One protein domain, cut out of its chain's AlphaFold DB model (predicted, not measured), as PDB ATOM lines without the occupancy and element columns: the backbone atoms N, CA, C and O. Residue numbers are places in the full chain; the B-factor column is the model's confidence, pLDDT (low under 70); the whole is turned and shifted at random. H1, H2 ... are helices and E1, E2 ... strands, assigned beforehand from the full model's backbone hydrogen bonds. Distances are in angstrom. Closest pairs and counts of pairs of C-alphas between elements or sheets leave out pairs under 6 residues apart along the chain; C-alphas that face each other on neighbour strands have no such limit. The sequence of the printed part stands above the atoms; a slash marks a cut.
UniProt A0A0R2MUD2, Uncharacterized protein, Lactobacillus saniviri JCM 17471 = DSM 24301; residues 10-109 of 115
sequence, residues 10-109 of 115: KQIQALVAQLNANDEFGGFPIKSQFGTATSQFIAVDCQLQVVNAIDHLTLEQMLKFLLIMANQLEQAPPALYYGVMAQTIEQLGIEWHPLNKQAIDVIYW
ATOM      1  N   LYS A  10     359.548 371.032 227.328       83.38
ATOM      2  CA  LYS A  10     358.141 371.397 227.532       83.38
ATOM      3  C   LYS A  10     357.189 370.401 226.863       83.38
ATOM      4  O   LYS A  10     356.212 370.012 227.492       83.38
ATOM      5  N   GLN A  11     357.482 369.978 225.632       85.56
ATOM      6  CA  GLN A  11     356.698 368.961 224.919       85.56
ATOM      7  C   GLN A  11     356.648 367.650 225.704       85.56
ATOM      8  O   GLN A  11     355.569 367.126 225.960       85.56
ATOM      9  N   ILE A  12     357.797 367.169 226.184       85.06
ATOM     10  CA  ILE A  12     357.822 365.908 226.933       85.06
ATOM     11  C   ILE A  12     357.162 366.044 228.312       85.06
ATOM     12  O   ILE A  12     356.470 365.135 228.758       85.06
ATOM     13  N   GLN A  13     357.302 367.190 228.985       84.44
ATOM     14  CA  GLN A  13     356.561 367.454 230.224       84.44
ATOM     15  C   GLN A  13     355.044 367.454 230.003       84.44
ATOM     16  O   GLN A  13     354.320 366.919 230.841       84.44
ATOM     17  N   ALA A  14     354.568 368.021 228.890       86.12
ATOM     18  CA  ALA A  14     353.154 367.996 228.525       86.12
ATOM     19  C   ALA A  14     352.670 366.565 228.245       86.12
ATOM     20  O   ALA A  14     351.646 366.168 228.795       86.12
ATOM     21  N   LEU A  15     353.447 365.767 227.502       87.94
ATOM     22  CA  LEU A  15     353.167 364.345 227.274       87.94
ATOM     23  C   LEU A  15     353.030 363.577 228.596       87.94
ATOM     24  O   LEU A  15     352.037 362.890 228.816       87.94
ATOM     25  N   VAL A  16     354.006 363.714 229.499       86.12
ATOM     26  CA  VAL A  16     353.979 363.044 230.809       86.12
ATOM     27  C   VAL A  16     352.783 363.510 231.637       86.12
ATOM     28  O   VAL A  16     352.151 362.695 232.301       86.12
ATOM     29  N   ALA A  17     352.449 364.802 231.612       85.81
ATOM     30  CA  ALA A  17     351.271 365.319 232.303       85.81
ATOM     31  C   ALA A  17     349.969 364.740 231.728       85.81
ATOM     32  O   ALA A  17     349.071 364.396 232.492       85.81
ATOM     33  N   GLN A  18     349.883 364.588 230.407       88.12
ATOM     34  CA  GLN A  18     348.722 364.018 229.731       88.12
ATOM     35  C   GLN A  18     348.562 362.526 230.033       88.12
ATOM     36  O   GLN A  18     347.464 362.100 230.374       88.12
ATOM     37  N   LEU A  19     349.645 361.744 229.979       87.38
ATOM     38  CA  LEU A  19     349.629 360.339 230.399       87.38
ATOM     39  C   LEU A  19     349.206 360.223 231.875       87.38
ATOM     40  O   LEU A  19     348.339 359.424 232.200       87.38
ATOM     41  N   ASN A  20     349.706 361.113 232.742       84.56
ATOM     42  CA  ASN A  20     349.291 361.197 234.148       84.56
ATOM     43  C   ASN A  20     347.827 361.552 234.386       84.56
ATOM     44  O   ASN A  20     347.286 361.180 235.425       84.56
ATOM     45  N   ALA A  21     347.205 362.280 233.468       87.38
ATOM     46  CA  ALA A  21     345.802 362.652 233.570       87.38
ATOM     47  C   ALA A  21     344.852 361.571 233.025       87.38
ATOM     48  O   ALA A  21     343.650 361.657 233.269       87.38
ATOM     49  N   ASN A  22     345.372 360.585 232.289       87.12
ATOM     50  CA  ASN A  22     344.579 359.545 231.650       87.12
ATOM     51  C   ASN A  22     344.645 358.235 232.446       87.12
ATOM     52  O   ASN A  22     345.709 357.815 232.891       87.12
ATOM     53  N   ASP A  23     343.508 357.546 232.558       86.94
ATOM     54  CA  ASP A  23     343.437 356.222 233.195       86.94
ATOM     55  C   ASP A  23     343.789 355.080 232.225       86.94
ATOM     56  O   ASP A  23     344.035 353.949 232.647       86.94
ATOM     57  N   GLU A  24     343.822 355.356 230.918       89.12
ATOM     58  CA  GLU A  24     344.147 354.387 229.874       89.12
ATOM     59  C   GLU A  24     344.975 354.985 228.730       89.12
ATOM     60  O   GLU A  24     344.964 356.189 228.468       89.12
ATOM     61  N   PHE A  25     345.666 354.107 228.008       88.62
ATOM     62  CA  PHE A  25     346.368 354.417 226.774       88.62
ATOM     63  C   PHE A  25     346.152 353.289 225.761       88.62
ATOM     64  O   PHE A  25     346.440 352.124 226.039       88.62
ATOM     65  N   GLY A  26     345.613 353.624 224.584       81.88
ATOM     66  CA  GLY A  26     345.321 352.640 223.534       81.88
ATOM     67  C   GLY A  26     344.294 351.575 223.942       81.88
ATOM     68  O   GLY A  26     344.377 350.451 223.460       81.88
ATOM     69  N   GLY A  27     343.364 351.898 224.850       84.56
ATOM     70  CA  GLY A  27     342.389 350.945 225.396       84.56
ATOM     71  C   GLY A  27     342.929 350.043 226.513       84.56
ATOM     72  O   GLY A  27     342.258 349.088 226.909       84.56
ATOM     73  N   PHE A  28     344.146 350.303 227.008       88.31
ATOM     74  CA  PHE A  28     344.760 349.565 228.110       88.31
ATOM     75  C   PHE A  28     344.895 350.455 229.349       88.31
ATOM     76  O   PHE A  28     345.473 351.538 229.241       88.31
ATOM     77  N   PRO A  29     344.442 350.008 230.536       90.12
ATOM     78  CA  PRO A  29     344.592 350.788 231.760       90.12
ATOM     79  C   PRO A  29     346.060 351.075 232.088       90.12
ATOM     80  O   PRO A  29     346.901 350.175 232.012       90.12
ATOM     81  N   ILE A  30     346.367 352.300 232.499       89.94
ATOM     82  CA  ILE A  30     347.703 352.691 232.953       89.94
ATOM     83  C   ILE A  30     347.826 352.345 234.441       89.94
ATOM     84  O   ILE A  30     347.023 352.771 235.266       89.94
ATOM     85  N   LYS A  31     348.840 351.553 234.807       87.56
ATOM     86  CA  LYS A  31     349.138 351.216 236.211       87.56
ATOM     87  C   LYS A  31     350.069 352.217 236.874       87.56
ATOM     88  O   LYS A  31     349.908 352.523 238.051       87.56
ATOM     89  N   SER A  32     351.079 352.663 236.140       78.44
ATOM     90  CA  SER A  32     352.073 353.610 236.637       78.44
ATOM     91  C   SER A  32     352.806 354.259 235.481       78.44
ATOM     92  O   SER A  32     353.068 353.603 234.471       78.44
ATOM     93  N   GLN A  33     353.218 355.506 235.679       77.44
ATOM     94  CA  GLN A  33     354.114 356.193 234.764       77.44
ATOM     95  C   GLN A  33     355.161 357.018 235.505       77.44
ATOM     96  O   GLN A  33     354.898 357.568 236.578       77.44
ATOM     97  N   PHE A  34     356.342 357.117 234.910       69.06
ATOM     98  CA  PHE A  34     357.464 357.883 235.433       69.06
ATOM     99  C   PHE A  34     358.036 358.745 234.315       69.06
ATOM    100  O   PHE A  34     358.280 358.265 233.217       69.06
ATOM    101  N   GLY A  35     358.256 360.026 234.593       71.56
ATOM    102  CA  GLY A  35     358.990 360.915 233.699       71.56
ATOM    103  C   GLY A  35     360.287 361.340 234.366       71.56
ATOM    104  O   GLY A  35     360.246 362.067 235.360       71.56
ATOM    105  N   THR A  36     361.431 360.928 233.821       69.12
ATOM    106  CA  THR A  36     362.746 361.398 234.274       69.12
ATOM    107  C   THR A  36     363.384 362.237 233.180       69.12
ATOM    108  O   THR A  36     363.711 361.739 232.110       69.12
ATOM    109  N   ALA A  37     363.593 363.524 233.451       65.75
ATOM    110  CA  ALA A  37     364.280 364.436 232.541       65.75
ATOM    111  C   ALA A  37     365.659 364.796 233.100       65.75
ATOM    112  O   ALA A  37     365.752 365.453 234.140       65.75
ATOM    113  N   THR A  38     366.719 364.409 232.394       65.31
ATOM    114  CA  THR A  38     368.085 364.892 232.641       65.31
ATOM    115  C   THR A  38     368.437 366.005 231.650       65.31
ATOM    116  O   THR A  38     367.641 366.358 230.780       65.31
ATOM    117  N   SER A  39     369.634 366.586 231.763       61.53
ATOM    118  CA  SER A  39     370.143 367.540 230.768       61.53
ATOM    119  C   SER A  39     370.504 366.891 229.424       61.53
ATOM    120  O   SER A  39     370.851 367.614 228.498       61.53
ATOM    121  N   GLN A  40     370.482 365.556 229.327       61.19
ATOM    122  CA  GLN A  40     370.964 364.796 228.165       61.19
ATOM    123  C   GLN A  40     369.860 363.985 227.480       61.19
ATOM    124  O   GLN A  40     369.909 363.803 226.269       61.19
ATOM    125  N   PHE A  41     368.866 363.508 228.230       67.69
ATOM    126  CA  PHE A  41     367.721 362.774 227.691       67.69
ATOM    127  C   PHE A  41     366.506 362.909 228.610       67.69
ATOM    128  O   PHE A  41     366.638 363.209 229.803       67.69
ATOM    129  N   ILE A  42     365.324 362.656 228.055       71.81
ATOM    130  CA  ILE A  42     364.081 362.545 228.813       71.81
ATOM    131  C   ILE A  42     363.530 361.140 228.586       71.81
ATOM    132  O   ILE A  42     363.283 360.759 227.449       71.81
ATOM    133  N   ALA A  43     363.377 360.381 229.665       77.19
ATOM    134  CA  ALA A  43     362.813 359.040 229.663       77.19
ATOM    135  C   ALA A  43     361.388 359.076 230.219       77.19
ATOM    136  O   ALA A  43     361.122 359.761 231.215       77.19
ATOM    137  N   VAL A  44     360.490 358.337 229.570       82.69
ATOM    138  CA  VAL A  44     359.113 358.131 230.017       82.69
ATOM    139  C   VAL A  44     358.880 356.633 230.136       82.69
ATOM    140  O   VAL A  44     358.824 355.939 229.126       82.69
ATOM    141  N   ASP A  45     358.725 356.153 231.363       86.12
ATOM    142  CA  ASP A  45     358.330 354.775 231.629       86.12
ATOM    143  C   ASP A  45     356.810 354.730 231.770       86.12
ATOM    144  O   ASP A  45     356.233 355.504 232.536       86.12
ATOM    145  N   CYS A  46     356.154 353.817 231.057       87.56
ATOM    146  CA  CYS A  46     354.712 353.606 231.139       87.56
ATOM    147  C   CYS A  46     354.418 352.116 231.316       87.56
ATOM    148  O   CYS A  46     354.870 351.284 230.528       87.56
ATOM    149  N   GLN A  47     353.650 351.774 232.351       89.81
ATOM    150  CA  GLN A  47     353.204 350.411 232.602       89.81
ATOM    151  C   GLN A  47     351.708 350.291 232.333       89.81
ATOM    152  O   GLN A  47     350.892 350.919 233.010       89.81
ATOM    153  N   LEU A  48     351.352 349.412 231.400       89.06
ATOM    154  CA  LEU A  48     349.969 349.123 231.039       89.06
ATOM    155  C   LEU A  48     349.490 347.811 231.669       89.06
ATOM    156  O   LEU A  48     350.246 346.846 231.822       89.06
ATOM    157  N   GLN A  49     348.204 347.743 231.999       88.75
ATOM    158  CA  GLN A  49     347.518 346.497 232.298       88.75
ATOM    159  C   GLN A  49     347.044 345.851 230.997       88.75
ATOM    160  O   GLN A  49     345.968 346.139 230.477       88.75
ATOM    161  N   VAL A  50     347.851 344.925 230.493       81.38
ATOM    162  CA  VAL A  50     347.544 344.177 229.275       81.38
ATOM    163  C   VAL A  50     346.506 343.094 229.590       81.38
ATOM    164  O   VAL A  50     346.827 342.072 230.193       81.38
ATOM    165  N   VAL A  51     345.246 343.334 229.212       77.56
ATOM    166  CA  VAL A  51     344.144 342.355 229.343       77.56
ATOM    167  C   VAL A  51     344.022 341.430 228.126       77.56
ATOM    168  O   VAL A  51     343.503 340.328 228.252       77.56
ATOM    169  N   ASN A  52     344.554 341.858 226.977       79.69
ATOM    170  CA  ASN A  52     344.635 341.111 225.719       79.69
ATOM    171  C   ASN A  52     346.024 341.305 225.109       79.69
ATOM    172  O   ASN A  52     346.605 342.371 225.280       79.69
ATOM    173  N   ALA A  53     346.546 340.315 224.382       82.38
ATOM    174  CA  ALA A  53     347.835 340.457 223.707       82.38
ATOM    175  C   ALA A  53     347.824 341.652 222.737       82.38
ATOM    176  O   ALA A  53     346.891 341.802 221.952       82.38
ATOM    177  N   ILE A  54     348.871 342.479 222.795       86.44
ATOM    178  CA  ILE A  54     349.084 343.580 221.854       86.44
ATOM    179  C   ILE A  54     349.750 342.981 220.618       86.44
ATOM    180  O   ILE A  54     350.875 342.485 220.699       86.44
ATOM    181  N   ASP A  55     349.041 342.970 219.490       89.25
ATOM    182  CA  ASP A  55     349.627 342.557 218.219       89.25
ATOM    183  C   ASP A  55     350.523 343.655 217.625       89.25
ATOM    184  O   ASP A  55     350.540 344.800 218.080       89.25
ATOM    185  N   HIS A  56     351.300 343.293 216.603       88.19
ATOM    186  CA  HIS A  56     352.266 344.199 215.980       88.19
ATOM    187  C   HIS A  56     351.612 345.472 215.432       88.19
ATOM    188  O   HIS A  56     352.152 346.562 215.587       88.19
ATOM    189  N   LEU A  57     350.432 345.343 214.821       89.88
ATOM    190  CA  LEU A  57     349.725 346.481 214.243       89.88
ATOM    191  C   LEU A  57     349.279 347.449 215.339       89.88
ATOM    192  O   LEU A  57     349.522 348.646 215.236       89.88
ATOM    193  N   THR A  58     348.660 346.932 216.398       90.00
ATOM    194  CA  THR A  58     348.214 347.726 217.546       90.00
ATOM    195  C   THR A  58     349.396 348.426 218.197       90.00
ATOM    196  O   THR A  58     349.319 349.625 218.464       90.00
ATOM    197  N   LEU A  59     350.512 347.710 218.373       90.81
ATOM    198  CA  LEU A  59     351.745 348.289 218.887       90.81
ATOM    199  C   LEU A  59     352.211 349.460 218.014       90.81
ATOM    200  O   LEU A  59     352.401 350.554 218.535       90.81
ATOM    201  N   GLU A  60     352.331 349.284 216.697       92.56
ATOM    202  CA  GLU A  60     352.731 350.376 215.802       92.56
ATOM    203  C   GLU A  60     351.820 351.602 215.924       92.56
ATOM    204  O   GLU A  60     352.310 352.730 215.994       92.56
ATOM    205  N   GLN A  61     350.497 351.404 215.963       91.62
ATOM    206  CA  GLN A  61     349.550 352.514 216.101       91.62
ATOM    207  C   GLN A  61     349.734 353.241 217.440       91.62
ATOM    208  O   GLN A  61     349.727 354.472 217.474       91.62
ATOM    209  N   MET A  62     349.965 352.500 218.525       91.94
ATOM    210  CA  MET A  62     350.281 353.064 219.839       91.94
ATOM    211  C   MET A  62     351.576 353.891 219.804       91.94
ATOM    212  O   MET A  62     351.597 355.013 220.313       91.94
ATOM    213  N   LEU A  63     352.636 353.396 219.156       93.44
ATOM    214  CA  LEU A  63     353.911 354.117 219.051       93.44
ATOM    215  C   LEU A  63     353.785 355.422 218.254       93.44
ATOM    216  O   LEU A  63     354.351 356.442 218.658       93.44
ATOM    217  N   LYS A  64     353.015 355.412 217.157       93.00
ATOM    218  CA  LYS A  64     352.706 356.620 216.372       93.00
ATOM    219  C   LYS A  64     351.870 357.609 217.176       93.00
ATOM    220  O   LYS A  64     352.118 358.811 217.124       93.00
ATOM    221  N   PHE A  65     350.909 357.117 217.951       91.31
ATOM    222  CA  PHE A  65     350.064 357.977 218.769       91.31
ATOM    223  C   PHE A  65     350.855 358.675 219.887       91.31
ATOM    224  O   PHE A  65     350.650 359.865 220.117       91.31
ATOM    225  N   LEU A  66     351.835 358.004 220.503       91.00
ATOM    226  CA  LEU A  66     352.777 358.651 221.430       91.00
ATOM    227  C   LEU A  66     353.559 359.793 220.766       91.00
ATOM    228  O   LEU A  66     353.719 360.849 221.377       91.00
ATOM    229  N   LEU A  67     353.998 359.620 219.513       90.69
ATOM    230  CA  LEU A  67     354.667 360.683 218.756       90.69
ATOM    231  C   LEU A  67     353.734 361.884 218.521       90.69
ATOM    232  O   LEU A  67     354.152 363.031 218.676       90.69
ATOM    233  N   ILE A  68     352.462 361.635 218.197       89.81
ATOM    234  CA  ILE A  68     351.434 362.678 218.035       89.81
ATOM    235  C   ILE A  68     351.233 363.449 219.345       89.81
ATOM    236  O   ILE A  68     351.273 364.680 219.328       89.81
ATOM    237  N   MET A  69     351.088 362.740 220.469       88.50
ATOM    238  CA  MET A  69     350.945 363.350 221.798       88.50
ATOM    239  C   MET A  69     352.184 364.166 222.192       88.50
ATOM    240  O   MET A  69     352.073 365.283 222.694       88.50
ATOM    241  N   ALA A  70     353.388 363.654 221.918       88.19
ATOM    242  CA  ALA A  70     354.636 364.377 222.171       88.19
ATOM    243  C   ALA A  70     354.708 365.697 221.381       88.19
ATOM    244  O   ALA A  70     355.270 366.687 221.852       88.19
ATOM    245  N   ASN A  71     354.095 365.730 220.196       87.44
ATOM    246  CA  ASN A  71     353.988 366.924 219.371       87.44
ATOM    247  C   ASN A  71     352.817 367.845 219.745       87.44
ATOM    248  O   ASN A  71     352.711 368.918 219.153       87.44
ATOM    249  N   GLN A  72     351.976 367.476 220.719       84.88
ATOM    250  CA  GLN A  72     350.723 368.173 221.045       84.88
ATOM    251  C   GLN A  72     349.788 368.280 219.823       84.88
ATOM    252  O   GLN A  72     349.136 369.304 219.597       84.88
ATOM    253  N   LEU A  73     349.768 367.239 218.982       81.12
ATOM    254  CA  LEU A  73     348.983 367.191 217.743       81.12
ATOM    255  C   LEU A  73     347.691 366.386 217.878       81.12
ATOM    256  O   LEU A  73     346.974 366.202 216.897       81.12
ATOM    257  N   GLU A  74     347.345 365.932 219.076       73.81
ATOM    258  CA  GLU A  74     346.091 365.227 219.346       73.81
ATOM    259  C   GLU A  74     344.845 366.075 219.032       73.81
ATOM    260  O   GLU A  74     343.796 365.525 218.712       73.81
ATOM    261  N   GLN A  75     344.971 367.407 219.071       75.38
ATOM    262  CA  GLN A  75     343.931 368.365 218.665       75.38
ATOM    263  C   GLN A  75     344.224 369.028 217.308       75.38
ATOM    264  O   GLN A  75     343.568 370.005 216.935       75.38
ATOM    265  N   ALA A  76     345.236 368.556 216.574       73.38
ATOM    266  CA  ALA A  76     345.596 369.133 215.287       73.38
ATOM    267  C   ALA A  76     344.499 368.894 214.234       73.38
ATOM    268  O   ALA A  76     343.688 367.973 214.372       73.38
ATOM    269  N   PRO A  77     344.476 369.685 213.141       81.88
ATOM    270  CA  PRO A  77     343.572 369.431 212.029       81.88
ATOM    271  C   PRO A  77     343.657 367.965 211.577       81.88
ATOM    272  O   PRO A  77     344.771 367.448 211.436       81.88
ATOM    273  N   PRO A  78     342.522 367.299 211.281       82.25
ATOM    274  CA  PRO A  78     342.505 365.869 210.965       82.25
ATOM    275  C   PRO A  78     343.494 365.461 209.869       82.25
ATOM    276  O   PRO A  78     344.062 364.378 209.924       82.25
ATOM    277  N   ALA A  79     343.751 366.340 208.895       83.56
ATOM    278  CA  ALA A  79     344.724 366.102 207.834       83.56
ATOM    279  C   ALA A  79     346.145 365.828 208.361       83.56
ATOM    280  O   ALA A  79     346.821 364.947 207.838       83.56
ATOM    281  N   LEU A  80     346.585 366.542 209.403       80.81
ATOM    282  CA  LEU A  80     347.910 366.349 209.992       80.81
ATOM    283  C   LEU A  80     347.963 365.046 210.796       80.81
ATOM    284  O   LEU A  80     348.889 364.260 210.625       80.81
ATOM    285  N   TYR A  81     346.924 364.777 211.591       83.38
ATOM    286  CA  TYR A  81     346.774 363.515 212.317       83.38
ATOM    287  C   TYR A  81     346.832 362.307 211.368       83.38
ATOM    288  O   TYR A  81     347.668 361.419 211.527       83.38
ATOM    289  N   TYR A  82     345.996 362.295 210.325       85.50
ATOM    290  CA  TYR A  82     345.972 361.203 209.350       85.50
ATOM    291  C   TYR A  82     347.259 361.122 208.525       85.50
ATOM    292  O   TYR A  82     347.678 360.020 208.179       85.50
ATOM    293  N   GLY A  83     347.914 362.253 208.250       87.19
ATOM    294  CA  GLY A  83     349.208 362.286 207.567       87.19
ATOM    295  C   GLY A  83     350.320 361.583 208.349       87.19
ATOM    296  O   GLY A  83     351.160 360.916 207.750       87.19
ATOM    297  N   VAL A  84     350.305 361.675 209.680       86.19
ATOM    298  CA  VAL A  84     351.232 360.929 210.548       86.19
ATOM    299  C   VAL A  84     350.847 359.453 210.591       86.19
ATOM    300  O   VAL A  84     351.689 358.586 210.380       86.19
ATOM    301  N   MET A  85     349.564 359.150 210.798       88.81
ATOM    302  CA  MET A  85     349.091 357.765 210.926       88.81
ATOM    303  C   MET A  85     349.263 356.941 209.638       88.81
ATOM    304  O   MET A  85     349.415 355.719 209.709       88.81
ATOM    305  N   ALA A  86     349.282 357.598 208.473       90.12
ATOM    306  CA  ALA A  86     349.520 356.973 207.174       90.12
ATOM    307  C   ALA A  86     350.992 356.598 206.915       90.12
ATOM    308  O   ALA A  86     351.254 355.780 206.033       90.12
ATOM    309  N   GLN A  87     351.944 357.175 207.652       91.25
ATOM    310  CA  GLN A  87     353.370 356.864 207.508       91.25
ATOM    311  C   GLN A  87     353.742 355.585 208.260       91.25
ATOM    312  O   GLN A  87     353.087 355.207 209.236       91.25
ATOM    313  N   THR A  88     354.798 354.903 207.821       91.12
ATOM    314  CA  THR A  88     355.362 353.764 208.563       91.12
ATOM    315  C   THR A  88     356.161 354.245 209.778       91.12
ATOM    316  O   THR A  88     356.533 355.417 209.864       91.12
ATOM    317  N   ILE A  89     356.428 353.354 210.737       92.00
ATOM    318  CA  ILE A  89     357.249 353.698 211.912       92.00
ATOM    319  C   ILE A  89     358.668 354.130 211.504       92.00
ATOM    320  O   ILE A  89     359.203 355.077 212.076       92.00
ATOM    321  N   GLU A  90     359.234 353.531 210.451       89.81
ATOM    322  CA  GLU A  90     360.568 353.861 209.937       89.81
ATOM    323  C   GLU A  90     360.599 355.251 209.299       89.81
ATOM    324  O   GLU A  90     361.536 356.012 209.523       89.81
ATOM    325  N   GLN A  91     359.560 355.609 208.534       90.50
ATOM    326  CA  GLN A  91     359.430 356.946 207.940       90.50
ATOM    327  C   GLN A  91     359.323 358.037 209.007       90.50
ATOM    328  O   GLN A  91     359.811 359.148 208.808       90.50
ATOM    329  N   LEU A  92     358.714 357.698 210.145       90.25
ATOM    330  CA  LEU A  92     358.586 358.571 211.304       90.25
ATOM    331  C   LEU A  92     359.829 358.567 212.206       90.25
ATOM    332  O   LEU A  92     359.840 359.300 213.190       90.25
ATOM    333  N   GLY A  93     360.874 357.797 211.882       90.56
ATOM    334  CA  GLY A  93     362.084 357.707 212.701       90.56
ATOM    335  C   GLY A  93     361.819 357.106 214.083       90.56
ATOM    336  O   GLY A  93     362.471 357.486 215.055       90.56
ATOM    337  N   ILE A  94     360.840 356.204 214.181       92.50
ATOM    338  CA  ILE A  94     360.520 355.462 215.398       92.50
ATOM    339  C   ILE A  94     361.262 354.130 215.340       92.50
ATOM    340  O   ILE A  94     361.015 353.302 214.462       92.50
ATOM    341  N   GLU A  95     362.145 353.911 216.303       92.88
ATOM    342  CA  GLU A  95     362.836 352.644 216.505       92.88
ATOM    343  C   GLU A  95     362.335 352.013 217.802       92.88
ATOM    344  O   GLU A  95     362.167 352.704 218.805       92.88
ATOM    345  N   TRP A  96     362.076 350.709 217.807       93.00
ATOM    346  CA  TRP A  96     361.662 350.016 219.021       93.00
ATOM    347  C   TRP A  96     362.308 348.641 219.120       93.00
ATOM    348  O   TRP A  96     362.538 347.965 218.118       93.00
ATOM    349  N   HIS A  97     362.591 348.232 220.353       92.31
ATOM    350  CA  HIS A  97     363.311 347.004 220.663       92.31
ATOM    351  C   HIS A  97     362.578 346.231 221.751       92.31
ATOM    352  O   HIS A  97     362.404 346.753 222.854       92.31
ATOM    353  N   PRO A  98     362.154 344.982 221.506       88.69
ATOM    354  CA  PRO A  98     361.620 344.152 222.570       88.69
ATOM    355  C   PRO A  98     362.738 343.776 223.545       88.69
ATOM    356  O   PRO A  98     363.698 343.099 223.179       88.69
ATOM    357  N   LEU A  99     362.590 344.171 224.807       85.62
ATOM    358  CA  LEU A  99     363.495 343.760 225.879       85.62
ATOM    359  C   LEU A  99     363.167 342.345 226.355       85.62
ATOM    360  O   LEU A  99     364.048 341.531 226.634       85.62
ATOM    361  N   ASN A 100     361.874 342.050 226.470       84.81
ATOM    362  CA  ASN A 100     361.341 340.736 226.804       84.81
ATOM    363  C   ASN A 100     359.879 340.633 226.328       84.81
ATOM    364  O   ASN A 100     359.384 341.489 225.604       84.81
ATOM    365  N   LYS A 101     359.157 339.583 226.741       79.06
ATOM    366  CA  LYS A 101     357.750 339.367 226.346       79.06
ATOM    367  C   LYS A 101     356.760 340.427 226.865       79.06
ATOM    368  O   LYS A 101     355.586 340.353 226.521       79.06
ATOM    369  N   GLN A 102     357.187 341.332 227.742       82.75
ATOM    370  CA  GLN A 102     356.334 342.267 228.485       82.75
ATOM    371  C   GLN A 102     356.834 343.716 228.436       82.75
ATOM    372  O   GLN A 102     356.157 344.595 228.963       82.75
ATOM    373  N   ALA A 103     358.000 343.971 227.842       86.25
ATOM    374  CA  ALA A 103     358.630 345.282 227.830       86.25
ATOM    375  C   ALA A 103     359.312 345.547 226.490       86.25
ATOM    376  O   ALA A 103     359.932 344.652 225.904       86.25
ATOM    377  N   ILE A 104     359.217 346.795 226.051       91.62
ATOM    378  CA  ILE A 104     359.858 347.319 224.852       91.62
ATOM    379  C   ILE A 104     360.547 348.637 225.207       91.62
ATOM    380  O   ILE A 104     360.022 349.395 226.022       91.62
ATOM    381  N   ASP A 105     361.671 348.907 224.559       91.44
ATOM    382  CA  ASP A 105     362.248 350.244 224.481       91.44
ATOM    383  C   ASP A 105     361.798 350.902 223.183       91.44
ATOM    384  O   ASP A 105     361.683 350.237 222.152       91.44
ATOM    385  N   VAL A 106     361.553 352.210 223.227       91.69
ATOM    386  CA  VAL A 106     361.145 353.000 222.064       91.69
ATOM    387  C   VAL A 106     361.990 354.263 222.008       91.69
ATOM    388  O   VAL A 106     362.118 354.982 223.000       91.69
ATOM    389  N   ILE A 107     362.557 354.536 220.840       90.06
ATOM    390  CA  ILE A 107     363.388 355.698 220.556       90.06
ATOM    391  C   ILE A 107     362.729 356.486 219.426       90.06
ATOM    392  O   ILE A 107     362.423 355.950 218.362       90.06
ATOM    393  N   TYR A 108     362.528 357.779 219.668       89.50
ATOM    394  CA  TYR A 108     362.017 358.729 218.687       89.50
ATOM    395  C   TYR A 108     363.177 359.592 218.197       89.50
ATOM    396  O   TYR A 108     363.651 360.467 218.925       89.50
ATOM    397  N   TRP A 109     363.658 359.322 216.985       86.69
ATOM    398  CA  TRP A 109     364.822 360.006 216.415       86.69
ATOM    399  C   TRP A 109     364.503 361.379 215.841       86.69
ATOM    400  O   TRP A 109     365.400 362.213 215.752       86.69
TER     401      TRP A 109
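What this domain is: This is residues 10 to 109 of the 115 residues of an uncharacterized protein of Lactobacillus saniviri JCM 17471 = DSM 24301 (UniProt A0A0R2MUD2). Two strand hairpins, E1 with E2 and E3 with E4, come near each other through E2 and E4; helix H1 packs on the E1 and E2 hairpin, and H2, nearest the middle, sits by the other. H1 meets the end of H2, and H3 packs on H2. The 100 printed residues include three named helices and four named strands, in the order H1 E1 E2 H2 H3 E3 E4; both sheets are antiparallel and the class is mixed. The whole is compact and rounded, with a radius of gyration of the C-alphas of 13.4 A and spans of 33 by 33 by 26 A.

How they stand to each other: E1, residues 28 to 37, and E2, residues 42 to 48, form an antiparallel hairpin, with N 34 and O 45 2.9 A apart, within hydrogen-bond range. E1 bends by 67 degrees at residue 31. The closest C-alphas of H1, residues 10 to 21, and E1 are those of Val 16 and Gly 35, 6.2 A apart. With residues 11 to 15 alone, H1 touches H2, residues 56 to 70, closest at the C-alphas of Leu 15 and Ala 70, 5.3 A; the tilt is steep, 60 degrees, opposite ways. H2 touches H3, residues 78 to 85, closest at the C-alphas of Lys 64 and Met 85, 6.6 A. E3, residues 94 to 100, and E4, residues 103 to 108, form the second antiparallel hairpin, with N 97 and O 105 2.8 A apart. The closest C-alphas of H2 and E4 are those of Leu 67 and Tyr 108, 7.6 A apart. In H1, H2 and H3 every O i to N i+4 pair is within hydrogen-bond range.

Where its parts are: E1 is 24.9 A long, H2 21.2 A and E2 19.6 A. H1 begins at C-alpha 10, (358.141, 371.397, 227.532); E4 ends at C-alpha 108, (362.017, 358.729, 218.687).

The domain as a whole: The farthest C-alphas, of Ser 39 and Asn 52, are 37.1 A apart. The printed part has no cut and no long link. The pLDDT is under 70 at residue 34 and residues 36 to 41.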